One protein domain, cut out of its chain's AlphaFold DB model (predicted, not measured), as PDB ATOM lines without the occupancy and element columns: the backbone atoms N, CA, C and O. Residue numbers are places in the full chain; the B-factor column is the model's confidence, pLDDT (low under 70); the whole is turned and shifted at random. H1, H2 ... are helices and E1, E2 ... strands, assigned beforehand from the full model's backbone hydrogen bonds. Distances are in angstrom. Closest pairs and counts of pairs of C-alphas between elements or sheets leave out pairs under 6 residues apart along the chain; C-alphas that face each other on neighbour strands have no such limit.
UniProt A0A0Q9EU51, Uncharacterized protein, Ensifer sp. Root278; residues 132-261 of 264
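AT A GLANCE: This is residues 132 to 261 of the 264 residues of an uncharacterized protein of Ensifer sp. Root278 (UniProt A0A0Q9EU51). A long, twisted sheet, E4 - E3 - E6 - E7, and a smaller sheet, E1 - E2 - E5, lie partly face to face with their strands crossed at 39 degrees; H1 packs over the larger sheet next to the smaller one. The printed part has 130 residues, with seven named strands and one named helix in the order E1 E2 E3 E4 E5 H1 E6 E7. Both sheets are antiparallel and the class is mixed. The whole is compact, with a radius of gyration of the C-alphas of 15.9 A and spans of 50 by 34 by 22 A.

HOW THE PARTS SIT: E1, residues 132 to 139, and E2, residues 145 to 154, form an antiparallel hairpin, with N 134 and O 152 2.8 A apart, within hydrogen-bond range. E2 bends by 71 degrees at residue 148. E3, residues 162 to 174, and E4, residues 193 to 197, form a hairpin, with N 167 and O 194 at 2.9 A. E5, residues 206 to 208, is antiparallel to E2, with N 207 and O 151 at 2.8 A. H1, residues 210 to 226, has every O i to N i+4 pair within hydrogen-bond range. E6, residues 232 to 245, is antiparallel to E3, with N 170 and O 237 at 2.9 A, and forms a hairpin with E7, residues 255 to 260, with N 257 and O 238 at 2.8 A. The sheets form a sandwich, two sheets face to face, 9.4 A centre to centre where they face each other. H1 and the larger sheet make two layers, a helix on one face of a sheet, at a height of 7.2 A over the sheet.

IN THESE COORDINATES: E1 begins at C-alpha 132 (91.714, 82.557, 108.877). E3 is 35.8 A long, H1 24.3 A and E6 36.7 A. E7 ends at C-alpha 260 (96.423, 97.744, 96.875).

THE WHOLE: The C-alphas farthest apart, those of Asp 158 and Lys 228, are 51.3 A apart. The printed part has no cut; the link from E3 to E4 is long. Mean pLDDT of the printed part is 71.5, with residues 210 to 224 among those under 70.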
ATOM      1  N   VAL A 132      90.583  81.866 109.500       70.50
ATOM      2  CA  VAL A 132      91.714  82.557 108.877       70.50
ATOM      3  C   VAL A 132      91.191  83.242 107.630       70.50
ATOM      4  O   VAL A 132      90.792  82.582 106.672       70.50
ATOM      5  N   TRP A 133      91.168  84.570 107.654       77.12
ATOM      6  CA  TRP A 133      90.606  85.374 106.580       77.12
ATOM      7  C   TRP A 133      91.645  85.686 105.508       77.12
ATOM      8  O   TRP A 133      92.773  86.073 105.806       77.12
ATOM      9  N   THR A 134      91.244  85.563 104.248       74.62
ATOM     10  CA  THR A 134      92.051  85.953 103.092       74.62
ATOM     11  C   THR A 134      91.211  86.780 102.132       74.62
ATOM     12  O   THR A 134      90.011  86.562 101.975       74.62
ATOM     13  N   LEU A 135      91.841  87.753 101.481       74.50
ATOM     14  CA  LEU A 135      91.196  88.573 100.466       74.50
ATOM     15  C   LEU A 135      91.681  88.136  99.085       74.50
ATOM     16  O   LEU A 135      92.884  88.138  98.812       74.50
ATOM     17  N   ARG A 136      90.746  87.802  98.198       77.12
ATOM     18  CA  ARG A 136      91.028  87.553  96.786       77.12
ATOM     19  C   ARG A 136      90.470  88.701  95.954       77.12
ATOM     20  O   ARG A 136      89.287  89.000  96.036       77.12
ATOM     21  N   VAL A 137      91.328  89.310  95.143       72.94
ATOM     22  CA  VAL A 137      90.972  90.391  94.217       72.94
ATOM     23  C   VAL A 137      91.256  89.892  92.810       72.94
ATOM     24  O   VAL A 137      92.424  89.685  92.466       72.94
ATOM     25  N   ASP A 138      90.217  89.697  92.004       74.25
ATOM     26  CA  ASP A 138      90.420  89.447  90.580       74.25
ATOM     27  C   ASP A 138      90.821  90.770  89.903       74.25
ATOM     28  O   ASP A 138      90.435  91.850  90.351       74.25
ATOM     29  N   ARG A 139      91.686  90.728  88.882       74.75
ATOM     30  CA  ARG A 139      92.291  91.928  88.274       74.75
ATOM     31  C   ARG A 139      92.087  91.963  86.762       74.75
ATOM     32  O   ARG A 139      92.138  90.930  86.101       74.75
ATOM     33  N   GLU A 140      91.890  93.164  86.229       76.62
ATOM     34  CA  GLU A 140      91.928  93.466  84.800       76.62
ATOM     35  C   GLU A 140      93.334  93.211  84.225       76.62
ATOM     36  O   GLU A 140      94.337  93.171  84.945       76.62
ATOM     37  N   ALA A 141      93.428  93.094  82.897       75.69
ATOM     38  CA  ALA A 141      94.693  92.861  82.192       75.69
ATOM     39  C   ALA A 141      95.742  93.974  82.400       75.69
ATOM     40  O   ALA A 141      96.931  93.741  82.195       75.69
ATOM     41  N   ASP A 142      95.314  95.172  82.808       67.75
ATOM     42  CA  ASP A 142      96.184  96.309  83.129       67.75
ATOM     43  C   ASP A 142      96.565  96.401  84.621       67.75
ATOM     44  O   ASP A 142      97.178  97.379  85.048       67.75
ATOM     45  N   GLY A 143      96.214  95.386  85.421       64.12
ATOM     46  CA  GLY A 143      96.572  95.274  86.836       64.12
ATOM     47  C   GLY A 143      95.605  95.955  87.810       64.12
ATOM     48  O   GLY A 143      95.775  95.810  89.031       64.12
ATOM     49  N   ARG A 144      94.574  96.660  87.321       65.62
ATOM     50  CA  ARG A 144      93.516  97.226  88.175       65.62
ATOM     51  C   ARG A 144      92.613  96.121  88.754       65.62
ATOM     52  O   ARG A 144      92.407  95.117  88.087       65.62
ATOM     53  N   PRO A 145      92.081  96.261  89.980       65.56
ATOM     54  CA  PRO A 145      91.043  95.377  90.516       65.56
ATOM     55  C   PRO A 145      89.818  95.328  89.592       65.56
ATOM     56  O   PRO A 145      89.337  96.376  89.174       65.56
ATOM     57  N   ASN A 146      89.313  94.131  89.303       66.31
ATOM     58  CA  ASN A 146      88.182  93.850  88.412       66.31
ATOM     59  C   ASN A 146      86.818  93.936  89.131       66.31
ATOM     60  O   ASN A 146      85.961  93.099  88.882       66.31
ATOM     61  N   ASP A 147      86.635  94.874  90.071       62.28
ATOM     62  CA  ASP A 147      85.444  95.076  90.937       62.28
ATOM     63  C   ASP A 147      84.895  93.813  91.688       62.28
ATOM     64  O   ASP A 147      84.065  93.935  92.586       62.28
ATOM     65  N   GLU A 148      85.402  92.609  91.407       66.62
ATOM     66  CA  GLU A 148      85.111  91.324  92.034       66.62
ATOM     67  C   GLU A 148      86.175  91.033  93.095       66.62
ATOM     68  O   GLU A 148      87.325  90.672  92.811       66.62
ATOM     69  N   ILE A 149      85.779  91.235  94.349       70.19
ATOM     70  CA  ILE A 149      86.599  90.950  95.520       70.19
ATOM     71  C   ILE A 149      85.853  89.935  96.384       70.19
ATOM     72  O   ILE A 149      84.661  90.087  96.662       70.19
ATOM     73  N   PHE A 150      86.564  88.908  96.831       75.94
ATOM     74  CA  PHE A 150      86.038  87.868  97.706       75.94
ATOM     75  C   PHE A 150      86.791  87.889  99.029       75.94
ATOM     76  O   PHE A 150      88.024  87.812  99.052       75.94
ATOM     77  N   ILE A 151      86.050  87.942 100.134       78.00
ATOM     78  CA  ILE A 151      86.594  87.627 101.455       78.00
ATOM     79  C   ILE A 151      86.387  86.135 101.663       78.00
ATOM     80  O   ILE A 151      85.257  85.651 101.697       78.00
ATOM     81  N   ARG A 152      87.481  85.394 101.773       81.62
ATOM     82  CA  ARG A 152      87.470  83.952 101.995       81.62
ATOM     83  C   ARG A 152      87.901  83.646 103.411       81.62
ATOM     84  O   ARG A 152      88.694  84.390 103.985       81.62
ATOM     85  N   TYR A 153      87.422  82.533 103.947       76.81
ATOM     86  CA  TYR A 153      87.937  82.020 105.206       76.81
ATOM     87  C   TYR A 153      88.263  80.539 105.153       76.81
ATOM     88  O   TYR A 153      87.560  79.730 104.549       76.81
ATOM     89  N   GLU A 154      89.324  80.187 105.862       69.31
ATOM     90  CA  GLU A 154      89.628  78.814 106.225       69.31
ATOM     91  C   GLU A 154      89.235  78.594 107.683       69.31
ATOM     92  O   GLU A 154      89.403  79.469 108.528       69.31
ATOM     93  N   SER A 155      88.666  77.429 107.970       68.75
ATOM     94  CA  SER A 155      88.232  77.013 109.305       68.75
ATOM     95  C   SER A 155      88.414  75.505 109.413       68.75
ATOM     96  O   SER A 155      88.420  74.790 108.411       68.75
ATOM     97  N   VAL A 156      88.552  75.015 110.633       64.88
ATOM     98  CA  VAL A 156      88.614  73.583 110.940       64.88
ATOM     99  C   VAL A 156      87.260  72.874 110.855       64.88
ATOM    100  O   VAL A 156      87.231  71.650 110.847       64.88
ATOM    101  N   ALA A 157      86.144  73.611 110.810       64.00
ATOM    102  CA  ALA A 157      84.826  73.014 110.604       64.00
ATOM    103  C   ALA A 157      84.773  72.351 109.222       64.00
ATOM    104  O   ALA A 157      85.295  72.927 108.275       64.00
ATOM    105  N   ASP A 158      84.148  71.179 109.078       64.75
ATOM    106  CA  ASP A 158      84.026  70.507 107.773       64.75
ATOM    107  C   ASP A 158      83.121  71.307 106.820       64.75
ATOM    108  O   ASP A 158      83.461  71.555 105.658       64.75
ATOM    109  N   GLU A 159      81.999  71.801 107.344       73.50
ATOM    110  CA  GLU A 159      81.044  72.640 106.624       73.50
ATOM    111  C   GLU A 159      81.235  74.133 106.946       73.50
ATOM    112  O   GLU A 159      81.690  74.481 108.040       73.50
ATOM    113  N   PRO A 160      80.879  75.050 106.021       73.06
ATOM    114  CA  PRO A 160      80.934  76.484 106.287       73.06
ATOM    115  C   PRO A 160      80.015  76.859 107.458       73.06
ATOM    116  O   PRO A 160      78.803  76.653 107.393       73.06
ATOM    117  N   ASN A 161      80.599  77.424 108.513       77.06
ATOM    118  CA  ASN A 161      79.957  77.662 109.807       77.06
ATOM    119  C   ASN A 161      79.714  79.150 110.128       77.06
ATOM    120  O   ASN A 161      79.151  79.470 111.178       77.06
ATOM    121  N   ILE A 162      80.120  80.047 109.229       81.50
ATOM    122  CA  ILE A 162      79.900  81.493 109.332       81.50
ATOM    123  C   ILE A 162      78.721  81.886 108.446       81.50
ATOM    124  O   ILE A 162      78.703  81.571 107.255       81.50
ATOM    125  N   ASP A 163      77.759  82.582 109.041       83.00
ATOM    126  CA  ASP A 163      76.546  83.050 108.377       83.00
ATOM    127  C   ASP A 163      76.721  84.459 107.796       83.00
ATOM    128  O   ASP A 163      76.521  84.691 106.601       83.00
ATOM    129  N   THR A 164      77.152  85.388 108.651       83.81
ATOM    130  CA  THR A 164      77.230  86.818 108.343       83.81
ATOM    131  C   THR A 164      78.520  87.408 108.909       83.81
ATOM    132  O   THR A 164      78.954  87.032 109.997       83.81
ATOM    133  N   ILE A 165      79.121  88.369 108.215       81.25
ATOM    134  CA  ILE A 165      80.236  89.179 108.725       81.25
ATOM    135  C   ILE A 165      79.895  90.662 108.640       81.25
ATOM    136  O   ILE A 165      79.233  91.088 107.698       81.25
ATOM    137  N   LYS A 166      80.368  91.463 109.596       82.31
ATOM    138  CA  LYS A 166      80.377  92.923 109.466       82.31
ATOM    139  C   LYS A 166      81.765  93.399 109.089       82.31
ATOM    140  O   LYS A 166      82.761  93.038 109.726       82.31
ATOM    141  N   VAL A 167      81.802  94.207 108.040       76.00
ATOM    142  CA  VAL A 167      83.022  94.658 107.384       76.00
ATOM    143  C   VAL A 167      83.086  96.177 107.317       76.00
ATOM    144  O   VAL A 167      82.128  96.844 106.941       76.00
ATOM    145  N   GLY A 168      84.247  96.676 107.722       76.69
ATOM    146  CA  GLY A 168      84.739  98.039 107.704       76.69
ATOM    147  C   GLY A 168      85.541  98.311 106.429       76.69
ATOM    148  O   GLY A 168      86.375  97.474 106.093       76.69
ATOM    149  N   PHE A 169      85.384  99.455 105.761       75.81
ATOM    150  CA  PHE A 169      86.250  99.844 104.633       75.81
ATOM    151  C   PHE A 169      86.891 101.198 104.871       75.81
ATOM    152  O   PHE A 169      86.209 102.189 105.122       75.81
ATOM    153  N   ASP A 170      88.213 101.235 104.748       77.62
ATOM    154  CA  ASP A 170      89.006 102.441 104.910       77.62
ATOM    155  C   ASP A 170      89.853 102.698 103.669       77.62
ATOM    156  O   ASP A 170      90.764 101.946 103.328       77.62
ATOM    157  N   PHE A 171      89.547 103.792 102.974       76.38
ATOM    158  CA  PHE A 171      90.228 104.162 101.738       76.38
ATOM    159  C   PHE A 171      91.446 105.032 102.036       76.38
ATOM    160  O   PHE A 171      91.332 106.087 102.665       76.38
ATOM    161  N   TYR A 172      92.606 104.638 101.517       79.25
ATOM    162  CA  TYR A 172      93.853 105.384 101.633       79.25
ATOM    163  C   TYR A 172      94.286 105.894 100.269       79.25
ATOM    164  O   TYR A 172      94.325 105.169  99.276       79.25
ATOM    165  N   GLY A 173      94.624 107.176 100.198       77.25
ATOM    166  CA  GLY A 173      94.983 107.789  98.930       77.25
ATOM    167  C   GLY A 173      95.625 109.153  99.073       77.25
ATOM    168  O   GLY A 173      95.942 109.621 100.169       77.25
ATOM    169  N   LYS A 174      95.812 109.801  97.926       77.88
ATOM    170  CA  LYS A 174      96.381 111.145  97.830       77.88
ATOM    171  C   LYS A 174      95.339 112.099  97.280       77.88
ATOM    172  O   LYS A 174      94.725 111.812  96.261       77.88
ATOM    173  N   GLN A 175      95.201 113.270  97.896       66.88
ATOM    174  CA  GLN A 175      94.359 114.346  97.358       66.88
ATOM    175  C   GLN A 175      95.045 115.128  96.230       66.88
ATOM    176  O   GLN A 175      94.369 115.757  95.436       66.88
ATOM    177  N   ARG A 176      96.382 115.087  96.134       68.50
ATOM    178  CA  ARG A 176      97.190 115.685  95.051       68.50
ATOM    179  C   ARG A 176      98.379 114.769  94.762       68.50
ATOM    180  O   ARG A 176      98.841 114.103  95.683       68.50
ATOM    181  N   LYS A 177      98.917 114.752  93.533       64.88
ATOM    182  CA  LYS A 177     100.015 113.835  93.126       64.88
ATOM    183  C   LYS A 177     101.215 113.807  94.091       64.88
ATOM    184  O   LYS A 177     101.800 112.746  94.298       64.88
ATOM    185  N   GLU A 178     101.540 114.943  94.704       69.00
ATOM    186  CA  GLU A 178     102.701 115.114  95.591       69.00
ATOM    187  C   GLU A 178     102.397 114.921  97.089       69.00
ATOM    188  O   GLU A 178     103.312 114.933  97.907       69.00
ATOM    189  N   ALA A 179     101.132 114.736  97.479       70.56
ATOM    190  CA  ALA A 179     100.757 114.578  98.885       70.56
ATOM    191  C   ALA A 179     101.113 113.175  99.426       70.56
ATOM    192  O   ALA A 179     101.120 112.207  98.658       70.56
ATOM    193  N   PRO A 180     101.368 113.025 100.741       77.44
ATOM    194  CA  PRO A 180     101.482 111.710 101.365       77.44
ATOM    195  C   PRO A 180     100.149 110.953 101.295       77.44
ATOM    196  O   PRO A 180      99.075 111.562 101.272       77.44
ATOM    197  N   ILE A 181     100.230 109.621 101.267       77.50
ATOM    198  CA  ILE A 181      99.052 108.754 101.351       77.50
ATOM    199  C   ILE A 181      98.459 108.899 102.752       77.50
ATOM    200  O   ILE A 181      99.178 108.826 103.748       77.50
ATOM    201  N   ARG A 182      97.150 109.127 102.826       81.31
ATOM    202  CA  ARG A 182      96.410 109.226 104.085       81.31
ATOM    203  C   ARG A 182      95.029 108.615 103.946       81.31
ATOM    204  O   ARG A 182      94.488 108.572 102.838       81.31
ATOM    205  N   ARG A 183      94.447 108.220 105.079       78.19
ATOM    206  CA  ARG A 183      93.039 107.829 105.149       78.19
ATOM    207  C   ARG A 183      92.177 108.985 104.648       78.19
ATOM    208  O   ARG A 183      92.319 110.128 105.095       78.19
ATOM    209  N   LEU A 184      91.327 108.695 103.678       74.00
ATOM    210  CA  LEU A 184      90.386 109.644 103.115       74.00
ATOM    211  C   LEU A 184      89.169 109.700 104.042       74.00
ATOM    212  O   LEU A 184      88.574 108.679 104.355       74.00
ATOM    213  N   THR A 185      88.821 110.897 104.510       69.62
ATOM    214  CA  THR A 185      87.676 111.121 105.403       69.62
ATOM    215  C   THR A 185      86.538 111.798 104.649       69.62
ATOM    216  O   THR A 185      86.765 112.808 103.967       69.62
ATOM    217  N   TYR A 186      85.321 111.296 104.831       66.00
ATOM    218  CA  TYR A 186      84.085 111.804 104.232       66.00
ATOM    219  C   TYR A 186      83.061 112.154 105.326       66.00
ATOM    220  O   TYR A 186      83.191 111.674 106.451       66.00
ATOM    221  N   PRO A 187      82.062 113.005 105.019       58.78
ATOM    222  CA  PRO A 187      81.050 113.426 105.989       58.78
ATOM    223  C   PRO A 187      80.138 112.296 106.487       58.78
ATOM    224  O   PRO A 187      79.687 112.362 107.626       58.78
ATOM    225  N   ASP A 188      79.870 111.282 105.659       63.88
ATOM    226  CA  ASP A 188      79.022 110.142 106.016       63.88
ATOM    227  C   ASP A 188      79.864 108.880 106.231       63.88
ATOM    228  O   ASP A 188      80.330 108.260 105.282       63.88
ATOM    229  N   THR A 189      80.082 108.500 107.488       62.94
ATOM    230  CA  THR A 189      80.883 107.318 107.843       62.94
ATOM    231  C   THR A 189      80.081 106.022 107.859       62.94
ATOM    232  O   THR A 189      80.687 104.967 108.027       62.94
ATOM    233  N   THR A 190      78.752 106.073 107.707       60.22
ATOM    234  CA  THR A 190      77.895 104.875 107.790       60.22
ATOM    235  C   THR A 190      78.151 103.895 106.650       60.22
ATOM    236  O   THR A 190      77.910 102.705 106.797       60.22
ATOM    237  N   ILE A 191      78.728 104.372 105.548       56.84
ATOM    238  CA  ILE A 191      79.060 103.537 104.390       56.84
ATOM    239  C   ILE A 191      80.287 102.659 104.659       56.84
ATOM    240  O   ILE A 191      80.489 101.637 104.005       56.84
ATOM    241  N   ASN A 192      81.094 103.005 105.663       63.34
ATOM    242  CA  ASN A 192      82.245 102.187 106.011       63.34
ATOM    243  C   ASN A 192      81.840 100.832 106.570       63.34
ATOM    244  O   ASN A 192      82.711  99.986 106.645       63.34
ATOM    245  N   GLU A 193      80.584 100.620 106.961       68.25
ATOM    246  CA  GLU A 193      80.141  99.432 107.679       68.25
ATOM    247  C   GLU A 193      79.015  98.721 106.938       68.25
ATOM    248  O   GLU A 193      77.917  99.256 106.786       68.25
ATOM    249  N   ILE A 194      79.268  97.491 106.498       70.44
ATOM    250  CA  ILE A 194      78.265  96.676 105.810       70.44
ATOM    251  C   ILE A 194      78.242  95.277 106.408       70.44
ATOM    252  O   ILE A 194      79.274  94.692 106.735       70.44
ATOM    253  N   ALA A 195      77.036  94.737 106.551       71.44
ATOM    254  CA  ALA A 195      76.830  93.336 106.863       71.44
ATOM    255  C   ALA A 195      76.814  92.537 105.556       71.44
ATOM    256  O   ALA A 195      75.944  92.744 104.711       71.44
ATOM    257  N   LEU A 196      77.775  91.635 105.390       75.62
ATOM    258  CA  LEU A 196      77.817  90.687 104.287       75.62
ATOM    259  C   LEU A 196      77.268  89.354 104.764       75.62
ATOM    260  O   LEU A 196      77.799  88.744 105.694       75.62
ATOM    261  N   THR A 197      76.219  88.898 104.100       74.00
ATOM    262  CA  THR A 197      75.667  87.561 104.283       74.00
ATOM    263  C   THR A 197      76.277  86.619 103.253       74.00
ATOM    264  O   THR A 197      76.703  87.027 102.167       74.00
ATOM    265  N   ARG A 198      76.365  85.336 103.592       70.44
ATOM    266  CA  ARG A 198      76.844  84.312 102.660       70.44
ATOM    267  C   ARG A 198      75.919  84.224 101.438       70.44
ATOM    268  O   ARG A 198      74.700  84.158 101.583       70.44
ATOM    269  N   SER A 199      76.498  84.158 100.241       64.94
ATOM    270  CA  SER A 199      75.755  83.936  98.995       64.94
ATOM    271  C   SER A 199      75.605  82.446  98.684       64.94
ATOM    272  O   SER A 199      76.527  81.667  98.926       64.94
ATOM    273  N   GLU A 200      74.476  82.044  98.101       58.31
ATOM    274  CA  GLU A 200      74.302  80.678  97.596       58.31
ATOM    275  C   GLU A 200      75.314  80.358  96.469       58.31
ATOM    276  O   GLU A 200      75.595  81.228  95.641       58.31
ATOM    277  N   PRO A 201      75.856  79.124  96.390       60.88
ATOM    278  CA  PRO A 201      75.568  77.979  97.252       60.88
ATOM    279  C   PRO A 201      76.298  78.049  98.603       60.88
ATOM    280  O   PRO A 201      77.489  78.347  98.687       60.88
ATOM    281  N   PHE A 202      75.583  77.676  99.669       59.66
ATOM    282  CA  PHE A 202      76.039  77.718 101.067       59.66
ATOM    283  C   PHE A 202      77.271  76.847 101.386       59.66
ATOM    284  O   PHE A 202      77.796  76.915 102.495       59.66
ATOM    285  N   SER A 203      77.749  76.057 100.421       59.62
ATOM    286  CA  SER A 203      78.987  75.278 100.492       59.62
ATOM    287  C   SER A 203      80.261  76.122 100.375       59.62
ATOM    288  O   SER A 203      81.346  75.618 100.663       59.62
ATOM    289  N   ASN A 204      80.165  77.385  99.950       68.38
ATOM    290  CA  ASN A 204      81.341  78.221  99.720       68.38
ATOM    291  C   ASN A 204      81.726  79.010 100.982       68.38
ATOM    292  O   ASN A 204      80.891  79.659 101.611       68.38
ATOM    293  N   ARG A 205      83.018  78.990 101.334       77.88
ATOM    294  CA  ARG A 205      83.612  79.796 102.421       77.88
ATOM    295  C   ARG A 205      84.046  81.169 101.920       77.88
ATOM    296  O   ARG A 205      85.160  81.621 102.173       77.88
ATOM    297  N   GLU A 206      83.180  81.782 101.127       82.44
ATOM    298  CA  GLU A 206      83.453  83.028 100.425       82.44
ATOM    299  C   GLU A 206      82.285  83.990 100.632       82.44
ATOM    300  O   GLU A 206      81.122  83.599 100.544       82.44
ATOM    301  N   PHE A 207      82.613  85.250 100.884       78.56
ATOM    302  CA  PHE A 207      81.674  86.358 100.926       78.56
ATOM    303  C   PHE A 207      81.954  87.252  99.714       78.56
ATOM    304  O   PHE A 207      83.062  87.799  99.613       78.56
ATOM    305  N   PRO A 208      81.003  87.383  98.770       74.25
ATOM    306  CA  PRO A 208      81.151  88.302  97.655       74.25
ATOM    307  C   PRO A 208      81.091  89.733  98.185       74.25
ATOM    308  O   PRO A 208      80.208  90.084  98.964       74.25
ATOM    309  N   THR A 209      82.033  90.569  97.762       71.94
ATOM    310  CA  THR A 209      82.105  91.974  98.202       71.94
ATOM    311  C   THR A 209      81.910  92.961  97.053       71.94
ATOM    312  O   THR A 209      82.084  94.162  97.232       71.94
ATOM    313  N   SER A 210      81.504  92.481  95.874       65.81
ATOM    314  CA  SER A 210      81.417  93.274  94.644       65.81
ATOM    315  C   SER A 210      80.493  94.493  94.764       65.81
ATOM    316  O   SER A 210      80.872  95.591  94.369       65.81
ATOM    317  N   GLU A 211      79.307  94.347  95.369       64.00
ATOM    318  CA  GLU A 211      78.385  95.477  95.599       64.00
ATOM    319  C   GLU A 211      79.007  96.557  96.485       64.00
ATOM    320  O   GLU A 211      78.803  97.754  96.280       64.00
ATOM    321  N   LEU A 212      79.824  96.129  97.440       64.19
ATOM    322  CA  LEU A 212      80.485  97.011  98.375       64.19
ATOM    323  C   LEU A 212      81.593  97.806  97.698       64.19
ATOM    324  O   LEU A 212      81.678  99.023  97.840       64.19
ATOM    325  N   VAL A 213      82.417  97.120  96.913       64.44
ATOM    326  CA  VAL A 213      83.478  97.734  96.117       64.44
ATOM    327  C   VAL A 213      82.893  98.774  95.160       64.44
ATOM    328  O   VAL A 213      83.433  99.878  95.060       64.44
ATOM    329  N   LEU A 214      81.757  98.467  94.523       66.44
ATOM    330  CA  LEU A 214      81.033  99.394  93.650       66.44
ATOM    331  C   LEU A 214      80.532 100.633  94.403       66.44
ATOM    332  O   LEU A 214      80.737 101.758  93.937       66.44
ATOM    333  N   GLU A 215      79.915 100.453  95.570       65.44
ATOM    334  CA  GLU A 215      79.394 101.571  96.360       65.44
ATOM    335  C   GLU A 215      80.518 102.425  96.971       65.44
ATOM    336  O   GLU A 215      80.489 103.656  96.888       65.44
ATOM    337  N   GLY A 216      81.571 101.791  97.491       64.50
ATOM    338  CA  GLY A 216      82.759 102.469  98.005       64.50
ATOM    339  C   GLY A 216      83.470 103.292  96.926       64.50
ATOM    340  O   GLY A 216      83.793 104.465  97.134       64.50
ATOM    341  N   LYS A 217      83.629 102.727  95.723       67.62
ATOM    342  CA  LYS A 217      84.159 103.427  94.542       67.62
ATOM    343  C   LYS A 217      83.313 104.646  94.183       67.62
ATOM    344  O   LYS A 217      83.863 105.742  94.067       67.62
ATOM    345  N   ARG A 218      81.986 104.486  94.080       69.50
ATOM    346  CA  ARG A 218      81.048 105.579  93.757       69.50
ATOM    347  C   ARG A 218      81.225 106.767  94.701       69.50
ATOM    348  O   ARG A 218      81.213 107.923  94.271       69.50
ATOM    349  N   GLN A 219      81.402 106.502  95.988       64.56
ATOM    350  CA  GLN A 219      81.494 107.551  96.998       64.56
ATOM    351  C   GLN A 219      82.842 108.243  97.043       64.56
ATOM    352  O   GLN A 219      82.895 109.469  97.155       64.56
ATOM    353  N   VAL A 220      83.930 107.489  96.901       65.94
ATOM    354  CA  VAL A 220      85.257 108.094  96.821       65.94
ATOM    355  C   VAL A 220      85.387 108.937  95.555       65.94
ATOM    356  O   VAL A 220      85.888 110.060  95.626       65.94
ATOM    357  N   GLU A 221      84.882 108.459  94.417       69.31
ATOM    358  CA  GLU A 221      84.829 109.243  93.179       69.31
ATOM    359  C   GLU A 221      83.995 110.518  93.354       69.31
ATOM    360  O   GLU A 221      84.443 111.600  92.971       69.31
ATOM    361  N   THR A 222      82.826 110.422  93.995       67.62
ATOM    362  CA  THR A 222      81.986 111.586  94.321       67.62
ATOM    363  C   THR A 222      82.755 112.601  95.170       67.62
ATOM    364  O   THR A 222      82.829 113.772  94.799       67.62
ATOM    365  N   LEU A 223      83.421 112.168  96.245       66.12
ATOM    366  CA  LEU A 223      84.179 113.058  97.127       66.12
ATOM    367  C   LEU A 223      85.388 113.706  96.436       66.12
ATOM    368  O   LEU A 223      85.662 114.893  96.637       66.12
ATOM    369  N   LEU A 224      86.126 112.944  95.626       66.62
ATOM    370  CA  LEU A 224      87.260 113.465  94.858       66.62
ATOM    371  C   LEU A 224      86.803 114.505  93.819       66.62
ATOM    372  O   LEU A 224      87.492 115.512  93.615       66.62
ATOM    373  N   ASN A 225      85.631 114.290  93.212       70.19
ATOM    374  CA  ASN A 225      85.018 115.205  92.251       70.19
ATOM    375  C   ASN A 225      84.468 116.477  92.915       70.19
ATOM    376  O   ASN A 225      84.744 117.580  92.435       70.19
ATOM    377  N   GLU A 226      83.750 116.356  94.034       67.38
ATOM    378  CA  GLU A 226      83.175 117.489  94.777       67.38
ATOM    379  C   GLU A 226      84.246 118.468  95.270       67.38
ATOM    380  O   GLU A 226      84.064 119.686  95.205       67.38
ATOM    381  N   LYS A 227      85.404 117.950  95.698       63.34
ATOM    382  CA  LYS A 227      86.531 118.783  96.140       63.34
ATOM    383  C   LYS A 227      87.368 119.356  94.989       63.34
ATOM    384  O   LYS A 227      88.220 120.203  95.240       63.34
ATOM    385  N   LYS A 228      87.127 118.946  93.733       59.66
ATOM    386  CA  LYS A 228      87.925 119.317  92.539       59.66
ATOM    387  C   LYS A 228      89.431 119.036  92.692       59.66
ATOM    388  O   LYS A 228      90.259 119.743  92.119       59.66
ATOM    389  N   GLU A 229      89.800 118.027  93.479       56.34
ATOM    390  CA  GLU A 229      91.184 117.849  93.949       56.34
ATOM    391  C   GLU A 229      92.047 116.939  93.054       56.34
ATOM    392  O   GLU A 229      93.272 117.018  93.116       56.34
ATOM    393  N   GLY A 230      91.460 116.141  92.152       59.53
ATOM    394  CA  GLY A 230      92.229 115.314  91.203       59.53
ATOM    395  C   GLY A 230      93.070 114.209  91.863       59.53
ATOM    396  O   GLY A 230      94.074 113.767  91.299       59.53
ATOM    397  N   GLY A 231      92.685 113.798  93.074       66.62
ATOM    398  CA  GLY A 231      93.322 112.737  93.847       66.62
ATOM    399  C   GLY A 231      93.017 111.322  93.345       66.62
ATOM    400  O   GLY A 231      92.200 111.131  92.449       66.62
ATOM    401  N   TYR A 232      93.681 110.318  93.923       73.31
ATOM    402  CA  TYR A 232      93.436 108.901  93.629       73.31
ATOM    403  C   TYR A 232      93.542 108.036  94.893       73.31
ATOM    404  O   TYR A 232      94.252 108.392  95.839       73.31
ATOM    405  N   VAL A 233      92.842 106.898  94.890       74.12
ATOM    406  CA  VAL A 233      92.947 105.842  95.911       74.12
ATOM    407  C   VAL A 233      94.143 104.953  95.599       74.12
ATOM    408  O   VAL A 233      94.266 104.454  94.480       74.12
ATOM    409  N   ASP A 234      95.018 104.770  96.581       75.62
ATOM    410  CA  ASP A 234      96.198 103.914  96.479       75.62
ATOM    411  C   ASP A 234      95.870 102.483  96.920       75.62
ATOM    412  O   ASP A 234      96.079 101.524  96.170       75.62
ATOM    413  N   TYR A 235      95.278 102.342  98.107       72.31
ATOM    414  CA  TYR A 235      94.885 101.063  98.685       72.31
ATOM    415  C   TYR A 235      93.666 101.206  99.602       72.31
ATOM    416  O   TYR A 235      93.263 102.316  99.957       72.31
ATOM    417  N   VAL A 236      93.066 100.072  99.947       74.38
ATOM    418  CA  VAL A 236      91.906  99.978 100.833       74.38
ATOM    419  C   VAL A 236      92.216  98.960 101.922       74.38
ATOM    420  O   VAL A 236      92.720  97.873 101.631       74.38
ATOM    421  N   GLU A 237      91.928  99.326 103.165       78.19
ATOM    422  CA  GLU A 237      91.951  98.416 104.309       78.19
ATOM    423  C   GLU A 237      90.523  97.927 104.546       78.19
ATOM    424  O   GLU A 237      89.582  98.720 104.636       78.19
ATOM    425  N   VAL A 238      90.365  96.613 104.624       76.25
ATOM    426  CA  VAL A 238      89.109  95.942 104.940       76.25
ATOM    427  C   VAL A 238      89.215  95.411 106.359       76.25
ATOM    428  O   VAL A 238      90.131  94.659 106.679       76.25
ATOM    429  N   ARG A 239      88.283  95.789 107.227       78.38
ATOM    430  CA  ARG A 239      88.287  95.411 108.643       78.38
ATOM    431  C   ARG A 239      87.092  94.536 108.950       78.38
ATOM    432  O   ARG A 239      85.968  95.012 108.965       78.38
ATOM    433  N   ILE A 240      87.302  93.259 109.214       77.06
ATOM    434  CA  ILE A 240      86.247  92.371 109.704       77.06
ATOM    435  C   ILE A 240      86.190  92.565 111.216       77.06
ATOM    436  O   ILE A 240      87.135  92.187 111.903       77.06
ATOM    437  N   TYR A 241      85.133  93.187 111.737       79.38
ATOM    438  CA  TYR A 241      85.037  93.537 113.164       79.38
ATOM    439  C   TYR A 241      83.957  92.757 113.919       79.38
ATOM    440  O   TYR A 241      83.962  92.724 115.148       79.38
ATOM    441  N   GLU A 242      83.056  92.085 113.201       82.94
ATOM    442  CA  GLU A 242      82.049  91.203 113.790       82.94
ATOM    443  C   GLU A 242      81.804  90.000 112.871       82.94
ATOM    444  O   GLU A 242      81.749  90.131 111.650       82.94
ATOM    445  N   THR A 243      81.686  88.805 113.442       81.38
ATOM    446  CA  THR A 243      81.432  87.552 112.718       81.38
ATOM    447  C   THR A 243      80.310  86.799 113.418       81.38
ATOM    448  O   THR A 243      80.419  86.488 114.602       81.38
ATOM    449  N   HIS A 244      79.243  86.491 112.690       85.25
ATOM    450  CA  HIS A 244      78.086  85.748 113.174       85.25
ATOM    451  C   HIS A 244      78.141  84.311 112.664       85.25
ATOM    452  O   HIS A 244      78.209  84.059 111.458       85.25
ATOM    453  N   LEU A 245      78.113  83.364 113.593       81.19
ATOM    454  CA  LEU A 245      78.101  81.937 113.301       81.19
ATOM    455  C   LEU A 245      76.668  81.446 113.079       81.19
ATOM    456  O   LEU A 245      75.715  82.004 113.626       81.19
ATOM    457  N   ILE A 246      76.519  80.359 112.320       79.12
ATOM    458  CA  ILE A 246      75.209  79.749 112.009       79.12
ATOM    459  C   ILE A 246      74.465  79.300 113.280       79.12
ATOM    460  O   ILE A 246      73.238  79.282 113.317       79.12
ATOM    461  N   ASP A 247      75.193  78.977 114.347       73.69
ATOM    462  CA  ASP A 247      74.619  78.595 115.641       73.69
ATOM    463  C   ASP A 247      74.180  79.780 116.524       73.69
ATOM    464  O   ASP A 247      73.787  79.584 117.676       73.69
ATOM    465  N   GLY A 248      74.221  81.007 115.991       76.31
ATOM    466  CA  GLY A 248      73.734  82.221 116.647       76.31
ATOM    467  C   GLY A 248      74.762  82.938 117.524       76.31
ATOM    468  O   GLY A 248      74.423  83.935 118.162       76.31
ATOM    469  N   ARG A 249      76.012  82.464 117.579       73.81
ATOM    470  CA  ARG A 249      77.094  83.147 118.304       73.81
ATOM    471  C   ARG A 249      77.678  84.306 117.501       73.81
ATOM    472  O   ARG A 249      77.715  84.272 116.275       73.81
ATOM    473  N   THR A 250      78.227  85.281 118.222       78.31
ATOM    474  CA  THR A 250      78.915  86.442 117.648       78.31
ATOM    475  C   THR A 250      80.346  86.521 118.165       78.31
ATOM    476  O   THR A 250      80.583  86.461 119.372       78.31
ATOM    477  N   LEU A 251      81.297  86.690 117.252       73.62
ATOM    478  CA  LEU A 251      82.705  86.936 117.536       73.62
ATOM    479  C   LEU A 251      83.023  88.388 117.182       73.62
ATOM    480  O   LEU A 251      82.701  88.840 116.088       73.62
ATOM    481  N   THR A 252      83.687  89.106 118.082       75.56
ATOM    482  CA  THR A 252      84.023  90.534 117.922       75.56
ATOM    483  C   THR A 252      85.517  90.774 117.697       75.56
ATOM    484  O   THR A 252      86.035  91.861 117.942       75.56
ATOM    485  N   LYS A 253      86.254  89.739 117.277       71.06
ATOM    486  CA  LYS A 253      87.689  89.854 117.008       71.06
ATOM    487  C   LYS A 253      87.907  90.635 115.713       71.06
ATOM    488  O   LYS A 253      87.550  90.150 114.644       71.06
ATOM    489  N   GLU A 254      88.552  91.794 115.816       71.50
ATOM    490  CA  GLU A 254      88.919  92.599 114.652       71.50
ATOM    491  C   GLU A 254      90.049  91.930 113.854       71.50
ATOM    492  O   GLU A 254      91.072  91.521 114.408       71.50
ATOM    493  N   THR A 255      89.851  91.808 112.543       73.69
ATOM    494  CA  THR A 255      90.849  91.342 111.574       73.69
ATOM    495  C   THR A 255      90.968  92.372 110.462       73.69
ATOM    496  O   THR A 255      89.967  92.725 109.842       73.69
ATOM    497  N   VAL A 256      92.185  92.837 110.195       74.44
ATOM    498  CA  VAL A 256      92.468  93.836 109.158       74.44
ATOM    499  C   VAL A 256      93.130  93.148 107.966       74.44
ATOM    500  O   VAL A 256      94.092  92.398 108.136       74.44
ATOM    501  N   LEU A 257      92.589  93.376 106.772       72.81
ATOM    502  CA  LEU A 257      93.063  92.848 105.498       72.81
ATOM    503  C   LEU A 257      93.318  94.011 104.539       72.81
ATOM    504  O   LEU A 257      92.402  94.767 104.222       72.81
ATOM    505  N   ASP A 258      94.532  94.112 104.014       71.19
ATOM    506  CA  ASP A 258      94.910  95.226 103.143       71.19
ATOM    507  C   ASP A 258      94.926  94.798 101.675       71.19
ATOM    508  O   ASP A 258      95.475  93.746 101.327       71.19
ATOM    509  N   PHE A 259      94.416  95.647 100.774       74.25
ATOM    510  CA  PHE A 259      94.640  95.458  99.342       74.25
ATOM    511  C   PHE A 259      94.955  96.739  98.582       74.25
ATOM    512  O   PHE A 259      94.288  97.767  98.685       74.25
ATOM    513  N   LYS A 260      95.990  96.648  97.743       69.06
ATOM    514  CA  LYS A 260      96.423  97.744  96.875       69.06
ATOM    515  C   LYS A 260      95.519  97.851  95.654       69.06
ATOM    516  O   LYS A 260      95.461  96.927  94.831       69.06
ATOM    517  N   TRP A 261      94.860  99.003  95.547       66.62
ATOM    518  CA  TRP A 261      93.932  99.350  94.476       66.62
ATOM    519  C   TRP A 261      94.669  99.664  93.177       66.62
ATOM    520  O   TRP A 261      94.200  99.340  92.091       66.62
TER     521      TRP A 261